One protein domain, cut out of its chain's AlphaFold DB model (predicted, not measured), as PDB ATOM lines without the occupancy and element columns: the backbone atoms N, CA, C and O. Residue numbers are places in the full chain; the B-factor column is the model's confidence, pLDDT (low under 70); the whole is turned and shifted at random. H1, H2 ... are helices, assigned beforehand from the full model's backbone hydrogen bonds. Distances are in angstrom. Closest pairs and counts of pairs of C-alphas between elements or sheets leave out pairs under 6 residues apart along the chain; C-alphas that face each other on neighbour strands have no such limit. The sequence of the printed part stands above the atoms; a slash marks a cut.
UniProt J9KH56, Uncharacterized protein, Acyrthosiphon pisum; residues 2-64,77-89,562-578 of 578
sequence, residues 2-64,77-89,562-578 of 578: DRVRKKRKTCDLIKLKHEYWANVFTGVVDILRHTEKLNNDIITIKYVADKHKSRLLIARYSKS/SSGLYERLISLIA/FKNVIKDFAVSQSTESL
ATOM      1  N   ASP A   2      73.975   5.107  -9.368       51.09
ATOM      2  CA  ASP A   2      73.242   6.386  -9.493       51.09
ATOM      3  C   ASP A   2      71.935   6.336 -10.291       51.09
ATOM      4  O   ASP A   2      70.982   7.030  -9.944       51.09
ATOM      5  N   ARG A   3      71.812   5.455 -11.295       43.62
ATOM      6  CA  ARG A   3      70.535   5.235 -12.007       43.62
ATOM      7  C   ARG A   3      69.448   4.620 -11.114       43.62
ATOM      8  O   ARG A   3      68.278   4.958 -11.260       43.62
ATOM      9  N   VAL A   4      69.829   3.763 -10.162       50.75
ATOM     10  CA  VAL A   4      68.902   3.133  -9.202       50.75
ATOM     11  C   VAL A   4      68.490   4.131  -8.115       50.75
ATOM     12  O   VAL A   4      67.316   4.191  -7.755       50.75
ATOM     13  N   ARG A   5      69.421   4.980  -7.651       47.78
ATOM     14  CA  ARG A   5      69.125   6.091  -6.726       47.78
ATOM     15  C   ARG A   5      68.243   7.171  -7.363       47.78
ATOM     16  O   ARG A   5      67.319   7.633  -6.701       47.78
ATOM     17  N   LYS A   6      68.466   7.529  -8.636       50.41
ATOM     18  CA  LYS A   6      67.578   8.437  -9.389       50.41
ATOM     19  C   LYS A   6      66.173   7.851  -9.539       50.41
ATOM     20  O   LYS A   6      65.228   8.538  -9.179       50.41
ATOM     21  N   LYS A   7      66.046   6.581  -9.962       52.38
ATOM     22  CA  LYS A   7      64.745   5.894 -10.085       52.38
ATOM     23  C   LYS A   7      63.971   5.834  -8.761       52.38
ATOM     24  O   LYS A   7      62.776   6.115  -8.761       52.38
ATOM     25  N   ARG A   8      64.639   5.523  -7.639       53.09
ATOM     26  CA  ARG A   8      64.015   5.538  -6.300       53.09
ATOM     27  C   ARG A   8      63.531   6.937  -5.907       53.09
ATOM     28  O   ARG A   8      62.354   7.082  -5.608       53.09
ATOM     29  N   LYS A   9      64.372   7.973  -6.045       58.16
ATOM     30  CA  LYS A   9      63.979   9.367  -5.759       58.16
ATOM     31  C   LYS A   9      62.781   9.839  -6.590       58.16
ATOM     32  O   LYS A   9      61.913  10.513  -6.051       58.16
ATOM     33  N   THR A  10      62.702   9.478  -7.873       59.66
ATOM     34  CA  THR A  10      61.528   9.791  -8.710       59.66
ATOM     35  C   THR A  10      60.272   9.033  -8.277       59.66
ATOM     36  O   THR A  10      59.200   9.628  -8.252       59.66
ATOM     37  N   CYS A  11      60.379   7.757  -7.888       61.50
ATOM     38  CA  CYS A  11      59.235   6.999  -7.366       61.50
ATOM     39  C   CYS A  11      58.716   7.562  -6.036       61.50
ATOM     40  O   CYS A  11      57.504   7.618  -5.838       61.50
ATOM     41  N   ASP A  12      59.610   7.999  -5.150       66.44
ATOM     42  CA  ASP A  12      59.233   8.589  -3.863       66.44
ATOM     43  C   ASP A  12      58.557   9.958  -4.057       66.44
ATOM     44  O   ASP A  12      57.546  10.244  -3.416       66.44
ATOM     45  N   LEU A  13      59.025  10.760  -5.024       68.31
ATOM     46  CA  LEU A  13      58.389  12.032  -5.392       68.31
ATOM     47  C   LEU A  13      56.976  11.850  -5.968       68.31
ATOM     48  O   LEU A  13      56.075  12.625  -5.653       68.31
ATOM     49  N   ILE A  14      56.774  10.833  -6.811       71.94
ATOM     50  CA  ILE A  14      55.464  10.520  -7.404       71.94
ATOM     51  C   ILE A  14      54.475  10.094  -6.313       71.94
ATOM     52  O   ILE A  14      53.349  10.585  -6.281       71.94
ATOM     53  N   LYS A  15      54.904   9.248  -5.365       73.19
ATOM     54  CA  LYS A  15      54.078   8.855  -4.211       73.19
ATOM     55  C   LYS A  15      53.663  10.053  -3.358       73.19
ATOM     56  O   LYS A  15      52.482  10.182  -3.052       73.19
ATOM     57  N   LEU A  16      54.600  10.952  -3.050       73.06
ATOM     58  CA  LEU A  16      54.321  12.194  -2.319       73.06
ATOM     59  C   LEU A  16      53.312  13.088  -3.058       73.06
ATOM     60  O   LEU A  16      52.398  13.628  -2.437       73.06
ATOM     61  N   LYS A  17      53.423  13.210  -4.390       71.50
ATOM     62  CA  LYS A  17      52.454  13.956  -5.212       71.50
ATOM     63  C   LYS A  17      51.062  13.318  -5.209       71.50
ATOM     64  O   LYS A  17      50.071  14.039  -5.112       71.50
ATOM     65  N   HIS A  18      50.964  11.990  -5.310       79.69
ATOM     66  CA  HIS A  18      49.677  11.297  -5.216       79.69
ATOM     67  C   HIS A  18      49.013  11.536  -3.858       79.69
ATOM     68  O   HIS A  18      47.834  11.875  -3.801       79.69
ATOM     69  N   GLU A  19      49.770  11.388  -2.770       76.88
ATOM     70  CA  GLU A  19      49.261  11.599  -1.416       76.88
ATOM     71  C   GLU A  19      48.795  13.047  -1.215       76.88
ATOM     72  O   GLU A  19      47.708  13.283  -0.692       76.88
ATOM     73  N   TYR A  20      49.553  14.021  -1.729       79.50
ATOM     74  CA  TYR A  20      49.157  15.427  -1.727       79.50
ATOM     75  C   TYR A  20      47.802  15.652  -2.415       79.50
ATOM     76  O   TYR A  20      46.888  16.210  -1.806       79.50
ATOM     77  N   TRP A  21      47.637  15.191  -3.659       82.75
ATOM     78  CA  TRP A  21      46.392  15.398  -4.406       82.75
ATOM     79  C   TRP A  21      45.206  14.637  -3.809       82.75
ATOM     80  O   TRP A  21      44.087  15.157  -3.801       82.75
ATOM     81  N   ALA A  22      45.450  13.451  -3.247       83.44
ATOM     82  CA  ALA A  22      44.435  12.702  -2.521       83.44
ATOM     83  C   ALA A  22      43.950  13.471  -1.280       83.44
ATOM     84  O   ALA A  22      42.743  13.571  -1.041       83.44
ATOM     85  N   ASN A  23      44.869  14.083  -0.531       80.75
ATOM     86  CA  ASN A  23      44.552  14.892   0.646       80.75
ATOM     87  C   ASN A  23      43.802  16.179   0.279       80.75
ATOM     88  O   ASN A  23      42.840  16.544   0.958       80.75
ATOM     89  N   VAL A  24      44.186  16.839  -0.819       83.69
ATOM     90  CA  VAL A  24      43.477  18.021  -1.339       83.69
ATOM     91  C   VAL A  24      42.018  17.687  -1.640       83.69
ATOM     92  O   VAL A  24      41.129  18.377  -1.131       83.69
ATOM     93  N   PHE A  25      41.770  16.620  -2.410       87.19
ATOM     94  CA  PHE A  25      40.415  16.172  -2.740       87.19
ATOM     95  C   PHE A  25      39.650  15.801  -1.463       87.19
ATOM     96  O   PHE A  25      38.542  16.292  -1.244       87.19
ATOM     97  N   THR A  26      40.252  14.995  -0.583       85.38
ATOM     98  CA  THR A  26      39.635  14.575   0.687       85.38
ATOM     99  C   THR A  26      39.192  15.781   1.515       85.38
ATOM    100  O   THR A  26      38.053  15.828   1.969       85.38
ATOM    101  N   GLY A  27      40.035  16.815   1.616       82.38
ATOM    102  CA  GLY A  27      39.689  18.056   2.308       82.38
ATOM    103  C   GLY A  27      38.475  18.773   1.708       82.38
ATOM    104  O   GLY A  27      37.651  19.302   2.455       82.38
ATOM    105  N   VAL A  28      38.321  18.772   0.379       85.75
ATOM    106  CA  VAL A  28      37.132  19.331  -0.291       85.75
ATOM    107  C   VAL A  28      35.888  18.494   0.012       85.75
ATOM    108  O   VAL A  28      34.870  19.052   0.418       85.75
ATOM    109  N   VAL A  29      35.971  17.164  -0.093       86.94
ATOM    110  CA  VAL A  29      34.862  16.255   0.259       86.94
ATOM    111  C   VAL A  29      34.427  16.454   1.710       86.94
ATOM    112  O   VAL A  29      33.232  16.554   1.988       86.94
ATOM    113  N   ASP A  30      35.373  16.587   2.637       83.25
ATOM    114  CA  ASP A  30      35.082  16.794   4.054       83.25
ATOM    115  C   ASP A  30      34.405  18.139   4.330       83.25
ATOM    116  O   ASP A  30      33.605  18.242   5.262       83.25
ATOM    117  N   ILE A  31      34.702  19.185   3.556       83.31
ATOM    118  CA  ILE A  31      33.990  20.470   3.649       83.31
ATOM    119  C   ILE A  31      32.558  20.300   3.174       83.31
ATOM    120  O   ILE A  31      31.633  20.690   3.883       83.31
ATOM    121  N   LEU A  32      32.379  19.667   2.016       83.81
ATOM    122  CA  LEU A  32      31.061  19.446   1.441       83.81
ATOM    123  C   LEU A  32      30.190  18.533   2.315       83.81
ATOM    124  O   LEU A  32      28.982  18.719   2.376       83.81
ATOM    125  N   ARG A  33      30.766  17.564   3.034       82.38
ATOM    126  CA  ARG A  33      30.013  16.676   3.938       82.38
ATOM    127  C   ARG A  33      29.597  17.324   5.252       82.38
ATOM    128  O   ARG A  33      28.538  16.981   5.779       82.38
ATOM    129  N   HIS A  34      30.419  18.219   5.791       73.31
ATOM    130  CA  HIS A  34      30.250  18.771   7.138       73.31
ATOM    131  C   HIS A  34      29.706  20.202   7.141       73.31
ATOM    132  O   HIS A  34      29.836  20.900   8.141       73.31
ATOM    133  N   THR A  35      29.081  20.656   6.054       65.69
ATOM    134  CA  THR A  35      28.245  21.854   6.113       65.69
ATOM    135  C   THR A  35      27.039  21.570   7.016       65.69
ATOM    136  O   THR A  35      26.143  20.777   6.699       65.69
ATOM    137  N   GLU A  36      27.062  22.146   8.217       52.34
ATOM    138  CA  GLU A  36      25.943  22.107   9.152       52.34
ATOM    139  C   GLU A  36      24.820  22.979   8.589       52.34
ATOM    140  O   GLU A  36      24.938  24.196   8.518       52.34
ATOM    141  N   LYS A  37      23.700  22.358   8.205       49.41
ATOM    142  CA  LYS A  37      22.484  23.048   7.732       49.41
ATOM    143  C   LYS A  37      21.808  23.941   8.791       49.41
ATOM    144  O   LYS A  37      20.710  24.427   8.546       49.41
ATOM    145  N   LEU A  38      22.409  24.124   9.968       40.25
ATOM    146  CA  LEU A  38      21.836  24.917  11.058       40.25
ATOM    147  C   LEU A  38      21.807  26.423  10.750       40.25
ATOM    148  O   LEU A  38      20.989  27.126  11.328       40.25
ATOM    149  N   ASN A  39      22.596  26.893   9.782       38.41
ATOM    150  CA  ASN A  39      22.493  28.234   9.204       38.41
ATOM    151  C   ASN A  39      22.428  28.118   7.673       38.41
ATOM    152  O   ASN A  39      22.837  27.103   7.122       38.41
ATOM    153  N   ASN A  40      21.906  29.127   6.975       51.72
ATOM    154  CA  ASN A  40      21.647  29.173   5.522       51.72
ATOM    155  C   ASN A  40      22.900  29.059   4.604       51.72
ATOM    156  O   ASN A  40      22.929  29.652   3.526       51.72
ATOM    157  N   ASP A  41      23.943  28.330   5.000       59.84
ATOM    158  CA  ASP A  41      25.206  28.200   4.279       59.84
ATOM    159  C   ASP A  41      25.029  27.303   3.047       59.84
ATOM    160  O   ASP A  41      25.084  26.072   3.105       59.84
ATOM    161  N   ILE A  42      24.801  27.947   1.907       72.81
ATOM    162  CA  ILE A  42      24.743  27.301   0.597       72.81
ATOM    163  C   ILE A  42      26.165  27.053   0.108       72.81
ATOM    164  O   ILE A  42      27.027  27.938   0.137       72.81
ATOM    165  N   ILE A  43      26.412  25.834  -0.367       76.12
ATOM    166  CA  ILE A  43      27.715  25.450  -0.888       76.12
ATOM    167  C   ILE A  43      27.922  26.171  -2.217       76.12
ATOM    168  O   ILE A  43      27.256  25.880  -3.209       76.12
ATOM    169  N   THR A  44      28.891  27.081  -2.228       81.06
ATOM    170  CA  THR A  44      29.418  27.745  -3.425       81.06
ATOM    171  C   THR A  44      30.900  27.421  -3.584       81.06
ATOM    172  O   THR A  44      31.570  27.048  -2.618       81.06
ATOM    173  N   ILE A  45      31.452  27.617  -4.784       80.06
ATOM    174  CA  ILE A  45      32.899  27.451  -5.023       80.06
ATOM    175  C   ILE A  45      33.706  28.335  -4.072       80.06
ATOM    176  O   ILE A  45      34.672  27.878  -3.467       80.06
ATOM    177  N   LYS A  46      33.264  29.584  -3.882       80.31
ATOM    178  CA  LYS A  46      33.890  30.534  -2.961       80.31
ATOM    179  C   LYS A  46      33.861  30.025  -1.520       80.31
ATOM    180  O   LYS A  46      34.900  30.005  -0.873       80.31
ATOM    181  N   TYR A  47      32.708  29.539  -1.052       81.50
ATOM    182  CA  TYR A  47      32.583  28.941   0.279       81.50
ATOM    183  C   TYR A  47      33.556  27.770   0.472       81.50
ATOM    184  O   TYR A  47      34.265  27.709   1.477       81.50
ATOM    185  N   VAL A  48      33.625  26.857  -0.502       81.56
ATOM    186  CA  VAL A  48      34.539  25.708  -0.455       81.56
ATOM    187  C   VAL A  48      35.987  26.178  -0.431       81.56
ATOM    188  O   VAL A  48      36.749  25.716   0.412       81.56
ATOM    189  N   ALA A  49      36.362  27.115  -1.302       81.06
ATOM    190  CA  ALA A  49      37.713  27.652  -1.369       81.06
ATOM    191  C   ALA A  49      38.122  28.346  -0.062       81.06
ATOM    192  O   ALA A  49      39.205  28.080   0.454       81.06
ATOM    193  N   ASP A  50      37.254  29.182   0.508       78.50
ATOM    194  CA  ASP A  50      37.522  29.909   1.751       78.50
ATOM    195  C   ASP A  50      37.661  28.943   2.937       78.50
ATOM    196  O   ASP A  50      38.632  29.019   3.696       78.50
ATOM    197  N   LYS A  51      36.753  27.962   3.057       77.81
ATOM    198  CA  LYS A  51      36.821  26.926   4.102       77.81
ATOM    199  C   LYS A  51      38.019  25.999   3.930       77.81
ATOM    200  O   LYS A  51      38.607  25.584   4.927       77.81
ATOM    201  N   HIS A  52      38.388  25.661   2.697       77.81
ATOM    202  CA  HIS A  52      39.530  24.794   2.392       77.81
ATOM    203  C   HIS A  52      40.845  25.488   2.723       77.81
ATOM    204  O   HIS A  52      41.672  24.908   3.423       77.81
ATOM    205  N   LYS A  53      40.968  26.772   2.368       72.94
ATOM    206  CA  LYS A  53      42.082  27.631   2.791       72.94
ATOM    207  C   LYS A  53      42.166  27.755   4.315       72.94
ATOM    208  O   LYS A  53      43.266  27.688   4.855       72.94
ATOM    209  N   SER A  54      41.035  27.882   5.020       67.50
ATOM    210  CA  SER A  54      41.027  28.019   6.486       67.50
ATOM    211  C   SER A  54      41.273  26.705   7.246       67.50
ATOM    212  O   SER A  54      41.883  26.725   8.312       67.50
ATOM    213  N   ARG A  55      40.811  25.550   6.733       62.12
ATOM    214  CA  ARG A  55      40.960  24.230   7.396       62.12
ATOM    215  C   ARG A  55      42.395  23.701   7.390       62.12
ATOM    216  O   ARG A  55      42.716  22.847   8.210       62.12
ATOM    217  N   LEU A  56      43.266  24.234   6.534       54.22
ATOM    218  CA  LEU A  56      44.692  23.887   6.495       54.22
ATOM    219  C   LEU A  56      45.474  24.287   7.761       54.22
ATOM    220  O   LEU A  56      46.661  23.986   7.850       54.22
ATOM    221  N   LEU A  57      44.834  24.913   8.753       44.06
ATOM    222  CA  LEU A  57      45.487  25.363   9.982       44.06
ATOM    223  C   LEU A  57      45.350  24.431  11.196       44.06
ATOM    224  O   LEU A  57      46.011  24.695  12.196       44.06
ATOM    225  N   ILE A  58      44.563  23.345  11.170       42.56
ATOM    226  CA  ILE A  58      44.375  22.522  12.385       42.56
ATOM    227  C   ILE A  58      44.470  21.015  12.086       42.56
ATOM    228  O   ILE A  58      43.515  20.369  11.671       42.56
ATOM    229  N   ALA A  59      45.659  20.475  12.378       45.06
ATOM    230  CA  ALA A  59      45.922  19.114  12.855       45.06
ATOM    231  C   ALA A  59      45.559  17.916  11.946       45.06
ATOM    232  O   ALA A  59      44.542  17.260  12.149       45.06
ATOM    233  N   ARG A  60      46.481  17.546  11.037       41.16
ATOM    234  CA  ARG A  60      46.867  16.135  10.739       41.16
ATOM    235  C   ARG A  60      47.970  15.983   9.685       41.16
ATOM    236  O   ARG A  60      48.581  14.926   9.619       41.16
ATOM    237  N   TYR A  61      48.281  17.030   8.924       45.84
ATOM    238  CA  TYR A  61      49.176  16.920   7.761       45.84
ATOM    239  C   TYR A  61      50.631  17.368   7.989       45.84
ATOM    240  O   TYR A  61      51.430  17.326   7.062       45.84
ATOM    241  N   SER A  62      51.011  17.776   9.204       38.84
ATOM    242  CA  SER A  62      52.339  18.347   9.483       38.84
ATOM    243  C   SER A  62      53.373  17.373  10.064       38.84
ATOM    244  O   SER A  62      54.463  17.811  10.409       38.84
ATOM    245  N   LYS A  63      53.073  16.072  10.205       38.00
ATOM    246  CA  LYS A  63      53.944  15.134  10.951       38.00
ATOM    247  C   LYS A  63      54.808  14.169  10.121       38.00
ATOM    248  O   LYS A  63      55.388  13.266  10.710       38.00
ATOM    249  N   SER A  64      54.954  14.347   8.805       38.50
ATOM    250  CA  SER A  64      55.810  13.458   7.982       38.50
ATOM    251  C   SER A  64      56.861  14.149   7.101       38.50
ATOM    252  O   SER A  64      57.476  13.484   6.272       38.50
ATOM    253  N   SER A  77      43.735  27.168  -8.138       76.00
ATOM    254  CA  SER A  77      42.974  27.976  -9.085       76.00
ATOM    255  C   SER A  77      41.477  27.697  -8.918       76.00
ATOM    256  O   SER A  77      41.078  26.612  -8.482       76.00
ATOM    257  N   SER A  78      40.633  28.662  -9.290       76.88
ATOM    258  CA  SER A  78      39.180  28.454  -9.341       76.88
ATOM    259  C   SER A  78      38.825  27.231 -10.190       76.88
ATOM    260  O   SER A  78      38.069  26.377  -9.736       76.88
ATOM    261  N   GLY A  79      39.487  27.073 -11.342       82.44
ATOM    262  CA  GLY A  79      39.284  25.944 -12.251       82.44
ATOM    263  C   GLY A  79      39.559  24.570 -11.630       82.44
ATOM    264  O   GLY A  79      38.924  23.587 -12.007       82.44
ATOM    265  N   LEU A  80      40.451  24.464 -10.637       84.50
ATOM    266  CA  LEU A  80      40.653  23.187  -9.953       84.50
ATOM    267  C   LEU A  80      39.515  22.871  -8.973       84.50
ATOM    268  O   LEU A  80      39.082  21.722  -8.904       84.50
ATOM    269  N   TYR A  81      39.013  23.866  -8.232       85.56
ATOM    270  CA  TYR A  81      37.828  23.663  -7.393       85.56
ATOM    271  C   TYR A  81      36.611  23.293  -8.241       85.56
ATOM    272  O   TYR A  81      35.874  22.393  -7.853       85.56
ATOM    273  N   GLU A  82      36.442  23.928  -9.402       87.88
ATOM    274  CA  GLU A  82      35.418  23.577 -10.392       87.88
ATOM    275  C   GLU A  82      35.537  22.104 -10.805       87.88
ATOM    276  O   GLU A  82      34.599  21.339 -10.593       87.88
ATOM    277  N   ARG A  83      36.724  21.651 -11.239       89.94
ATOM    278  CA  ARG A  83      36.970  20.239 -11.602       89.94
ATOM    279  C   ARG A  83      36.666  19.272 -10.452       89.94
ATOM    280  O   ARG A  83      36.045  18.234 -10.675       89.94
ATOM    281  N   LEU A  84      37.088  19.590  -9.226       90.56
ATOM    282  CA  LEU A  84      36.801  18.771  -8.041       90.56
ATOM    283  C   LEU A  84      35.294  18.686  -7.768       90.56
ATOM    284  O   LEU A  84      34.770  17.600  -7.523       90.56
ATOM    285  N   ILE A  85      34.593  19.817  -7.837       90.50
ATOM    286  CA  ILE A  85      33.145  19.911  -7.642       90.50
ATOM    287  C   ILE A  85      32.406  19.097  -8.708       90.50
ATOM    288  O   ILE A  85      31.534  18.305  -8.354       90.50
ATOM    289  N   SER A  86      32.795  19.200  -9.979       92.31
ATOM    290  CA  SER A  86      32.204  18.412 -11.065       92.31
ATOM    291  C   SER A  86      32.423  16.910 -10.882       92.31
ATOM    292  O   SER A  86      31.491  16.131 -11.057       92.31
ATOM    293  N   LEU A  87      33.617  16.470 -10.461       93.81
ATOM    294  CA  LEU A  87      33.874  15.051 -10.169       93.81
ATOM    295  C   LEU A  87      32.998  14.530  -9.022       93.81
ATOM    296  O   LEU A  87      32.483  13.412  -9.083       93.81
ATOM    297  N   ILE A  88      32.800  15.347  -7.987       92.81
ATOM    298  CA  ILE A  88      31.938  15.004  -6.854       92.81
ATOM    299  C   ILE A  88      30.474  14.926  -7.294       92.81
ATOM    300  O   ILE A  88      29.798  13.949  -6.964       92.81
ATOM    301  N   ALA A  89      29.999  15.901  -8.072       92.56
ATOM    302  CA  ALA A  89      28.650  15.909  -8.626       92.56
ATOM    303  C   ALA A  89      28.403  14.698  -9.538       92.56
ATOM    304  O   ALA A  89      27.398  14.007  -9.377       92.56
ATOM    305  N   PHE A 562      34.207   7.990  -1.774       90.50
ATOM    306  CA  PHE A 562      35.029   8.733  -2.731       90.50
ATOM    307  C   PHE A 562      36.431   8.141  -2.898       90.50
ATOM    308  O   PHE A 562      37.195   8.671  -3.695       90.50
ATOM    309  N   LYS A 563      36.791   7.049  -2.204       89.69
ATOM    310  CA  LYS A 563      38.151   6.473  -2.239       89.69
ATOM    311  C   LYS A 563      38.681   6.256  -3.657       89.69
ATOM    312  O   LYS A 563      39.802   6.661  -3.950       89.69
ATOM    313  N   ASN A 564      37.872   5.661  -4.536       89.94
ATOM    314  CA  ASN A 564      38.273   5.392  -5.920       89.94
ATOM    315  C   ASN A 564      38.414   6.689  -6.728       89.94
ATOM    316  O   ASN A 564      39.455   6.916  -7.329       89.94
ATOM    317  N   VAL A 565      37.432   7.594  -6.641       91.31
ATOM    318  CA  VAL A 565      37.456   8.892  -7.343       91.31
ATOM    319  C   VAL A 565      38.656   9.743  -6.912       91.31
ATOM    320  O   VAL A 565      39.323  10.354  -7.743       91.31
ATOM    321  N   ILE A 566      38.967   9.748  -5.613       89.00
ATOM    322  CA  ILE A 566      40.126  10.442  -5.043       89.00
ATOM    323  C   ILE A 566      41.424   9.842  -5.587       89.00
ATOM    324  O   ILE A 566      42.326  10.585  -5.974       89.00
ATOM    325  N   LYS A 567      41.521   8.508  -5.635       89.94
ATOM    326  CA  LYS A 567      42.689   7.807  -6.173       89.94
ATOM    327  C   LYS A 567      42.897   8.135  -7.652       89.94
ATOM    328  O   LYS A 567      44.004   8.512  -8.027       89.94
ATOM    329  N   ASP A 568      41.850   8.047  -8.464       90.25
ATOM    330  CA  ASP A 568      41.924   8.295  -9.907       90.25
ATOM    331  C   ASP A 568      42.280   9.759 -10.200       90.25
ATOM    332  O   ASP A 568      43.161  10.044 -11.018       90.25
ATOM    333  N   PHE A 569      41.689  10.699  -9.454       89.94
ATOM    334  CA  PHE A 569      42.061  12.109  -9.528       89.94
ATOM    335  C   PHE A 569      43.532  12.329  -9.167       89.94
ATOM    336  O   PHE A 569      44.263  12.969  -9.925       89.94
ATOM    337  N   ALA A 570      43.987  11.771  -8.042       85.44
ATOM    338  CA  ALA A 570      45.364  11.911  -7.589       85.44
ATOM    339  C   ALA A 570      46.372  11.323  -8.584       85.44
ATOM    340  O   ALA A 570      47.478  11.849  -8.725       85.44
ATOM    341  N   VAL A 571      46.002  10.253  -9.293       86.81
ATOM    342  CA  VAL A 571      46.807   9.706 -10.389       86.81
ATOM    343  C   VAL A 571      46.857  10.687 -11.558       86.81
ATOM    344  O   VAL A 571      47.954  11.107 -11.918       86.81
ATOM    345  N   SER A 572      45.712  11.146 -12.071       85.56
ATOM    346  CA  SER A 572      45.669  12.076 -13.215       85.56
ATOM    347  C   SER A 572      46.438  13.388 -12.979       85.56
ATOM    348  O   SER A 572      47.196  13.835 -13.838       85.56
ATOM    349  N   GLN A 573      46.339  13.971 -11.781       81.69
ATOM    350  CA  GLN A 573      47.024  15.226 -11.452       81.69
ATOM    351  C   GLN A 573      48.528  15.064 -11.227       81.69
ATOM    352  O   GLN A 573      49.338  15.947 -11.527       81.69
ATOM    353  N   SER A 574      48.943  13.912 -10.703       72.56
ATOM    354  CA  SER A 574      50.368  13.610 -10.575       72.56
ATOM    355  C   SER A 574      51.054  13.465 -11.939       72.56
ATOM    356  O   SER A 574      52.229  13.808 -12.046       72.56
ATOM    357  N   THR A 575      50.317  13.021 -12.967       66.50
ATOM    358  CA  THR A 575      50.809  12.858 -14.341       66.50
ATOM    359  C   THR A 575      50.757  14.144 -15.165       66.50
ATOM    360  O   THR A 575      51.652  14.348 -15.969       66.50
ATOM    361  N   GLU A 576      49.779  15.032 -14.936       61.34
ATOM    362  CA  GLU A 576      49.697  16.360 -15.583       61.34
ATOM    363  C   GLU A 576      50.782  17.344 -15.081       61.34
ATOM    364  O   GLU A 576      51.076  18.336 -15.739       61.34
ATOM    365  N   SER A 577      51.379  17.086 -13.909       51.53
ATOM    366  CA  SER A 577      52.391  17.950 -13.268       51.53
ATOM    367  C   SER A 577      53.842  17.460 -13.420       51.53
ATOM    368  O   SER A 577      54.731  17.954 -12.711       51.53
ATOM    369  N   LEU A 578      54.063  16.434 -14.246       38.72
ATOM    370  CA  LEU A 578      55.369  15.913 -14.676       38.72
ATOM    371  C   LEU A 578      55.719  16.511 -16.037       38.72
ATOM    372  O   LEU A 578      56.921  16.810 -16.216       38.72
TER     373      LEU A 578
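Overview. This is residues 2 to 64, 77 to 89 and 562 to 578 of the 578 residues of an uncharacterized protein of Acyrthosiphon pisum (UniProt J9KH56). One long helix, H1, makes the long axis; H4 crosses its middle, H2 crosses it near its last residues, and H3 packs on H2. Residues 2 to 12 stick out at one end and residues 36 to 42 at the other. The 93 printed residues include four named helices, H1 to H4 in order, and no named strand: all helix, loose, with a radius of gyration of the C-alphas of 15.7 A and spans of 58 by 28 by 23 A.

Along the chain. H1, residues 2 to 33, begins at C-alpha (73.242, 6.386, -9.493) and is 46.4 A long. H2 is residues 45 to 55, 15.2 A; H3, 78 to 89, 16.4 A; H4, 563 to 576, 20.2 A, ending at C-alpha (49.697, 16.360, -15.583).

Arrangement. H1 is the hub. With residues 14 to 26 alone it touches H4, the closest C-alphas being Trp 21 and Ala 570, 4.8 A, at a steep tilt of 50 degrees, opposite ways. With residues 27 to 32 alone it touches H2, closest C-alphas Val 28 and His 52, 6.5 A. H2 touches H3, about perpendicular at 81 degrees, closest C-alphas Ile 45 and Tyr 81, 6.7 A. H1 and H3 only just touch, with 3 pairs of C-alphas within 8 A, closest Phe 25 and Leu 84, 6.9 A. H2 and H4 are apart. In H1, H2, H3 and H4 every O i to N i+4 pair is within hydrogen-bond range.

Size, cuts and confidence. The C-alphas of Asp 2 and Leu 38, the two farthest apart, are 58.4 A apart. The link H1 to H2 is long. Residues 65 to 76 and 90 to 561 are not printed, with C-alpha gaps of 25.8 A and 11.3 A. In this model pLDDT is under 70 at residues 2 to 13, 35 to 41, 54 to 64 and 575 to 578.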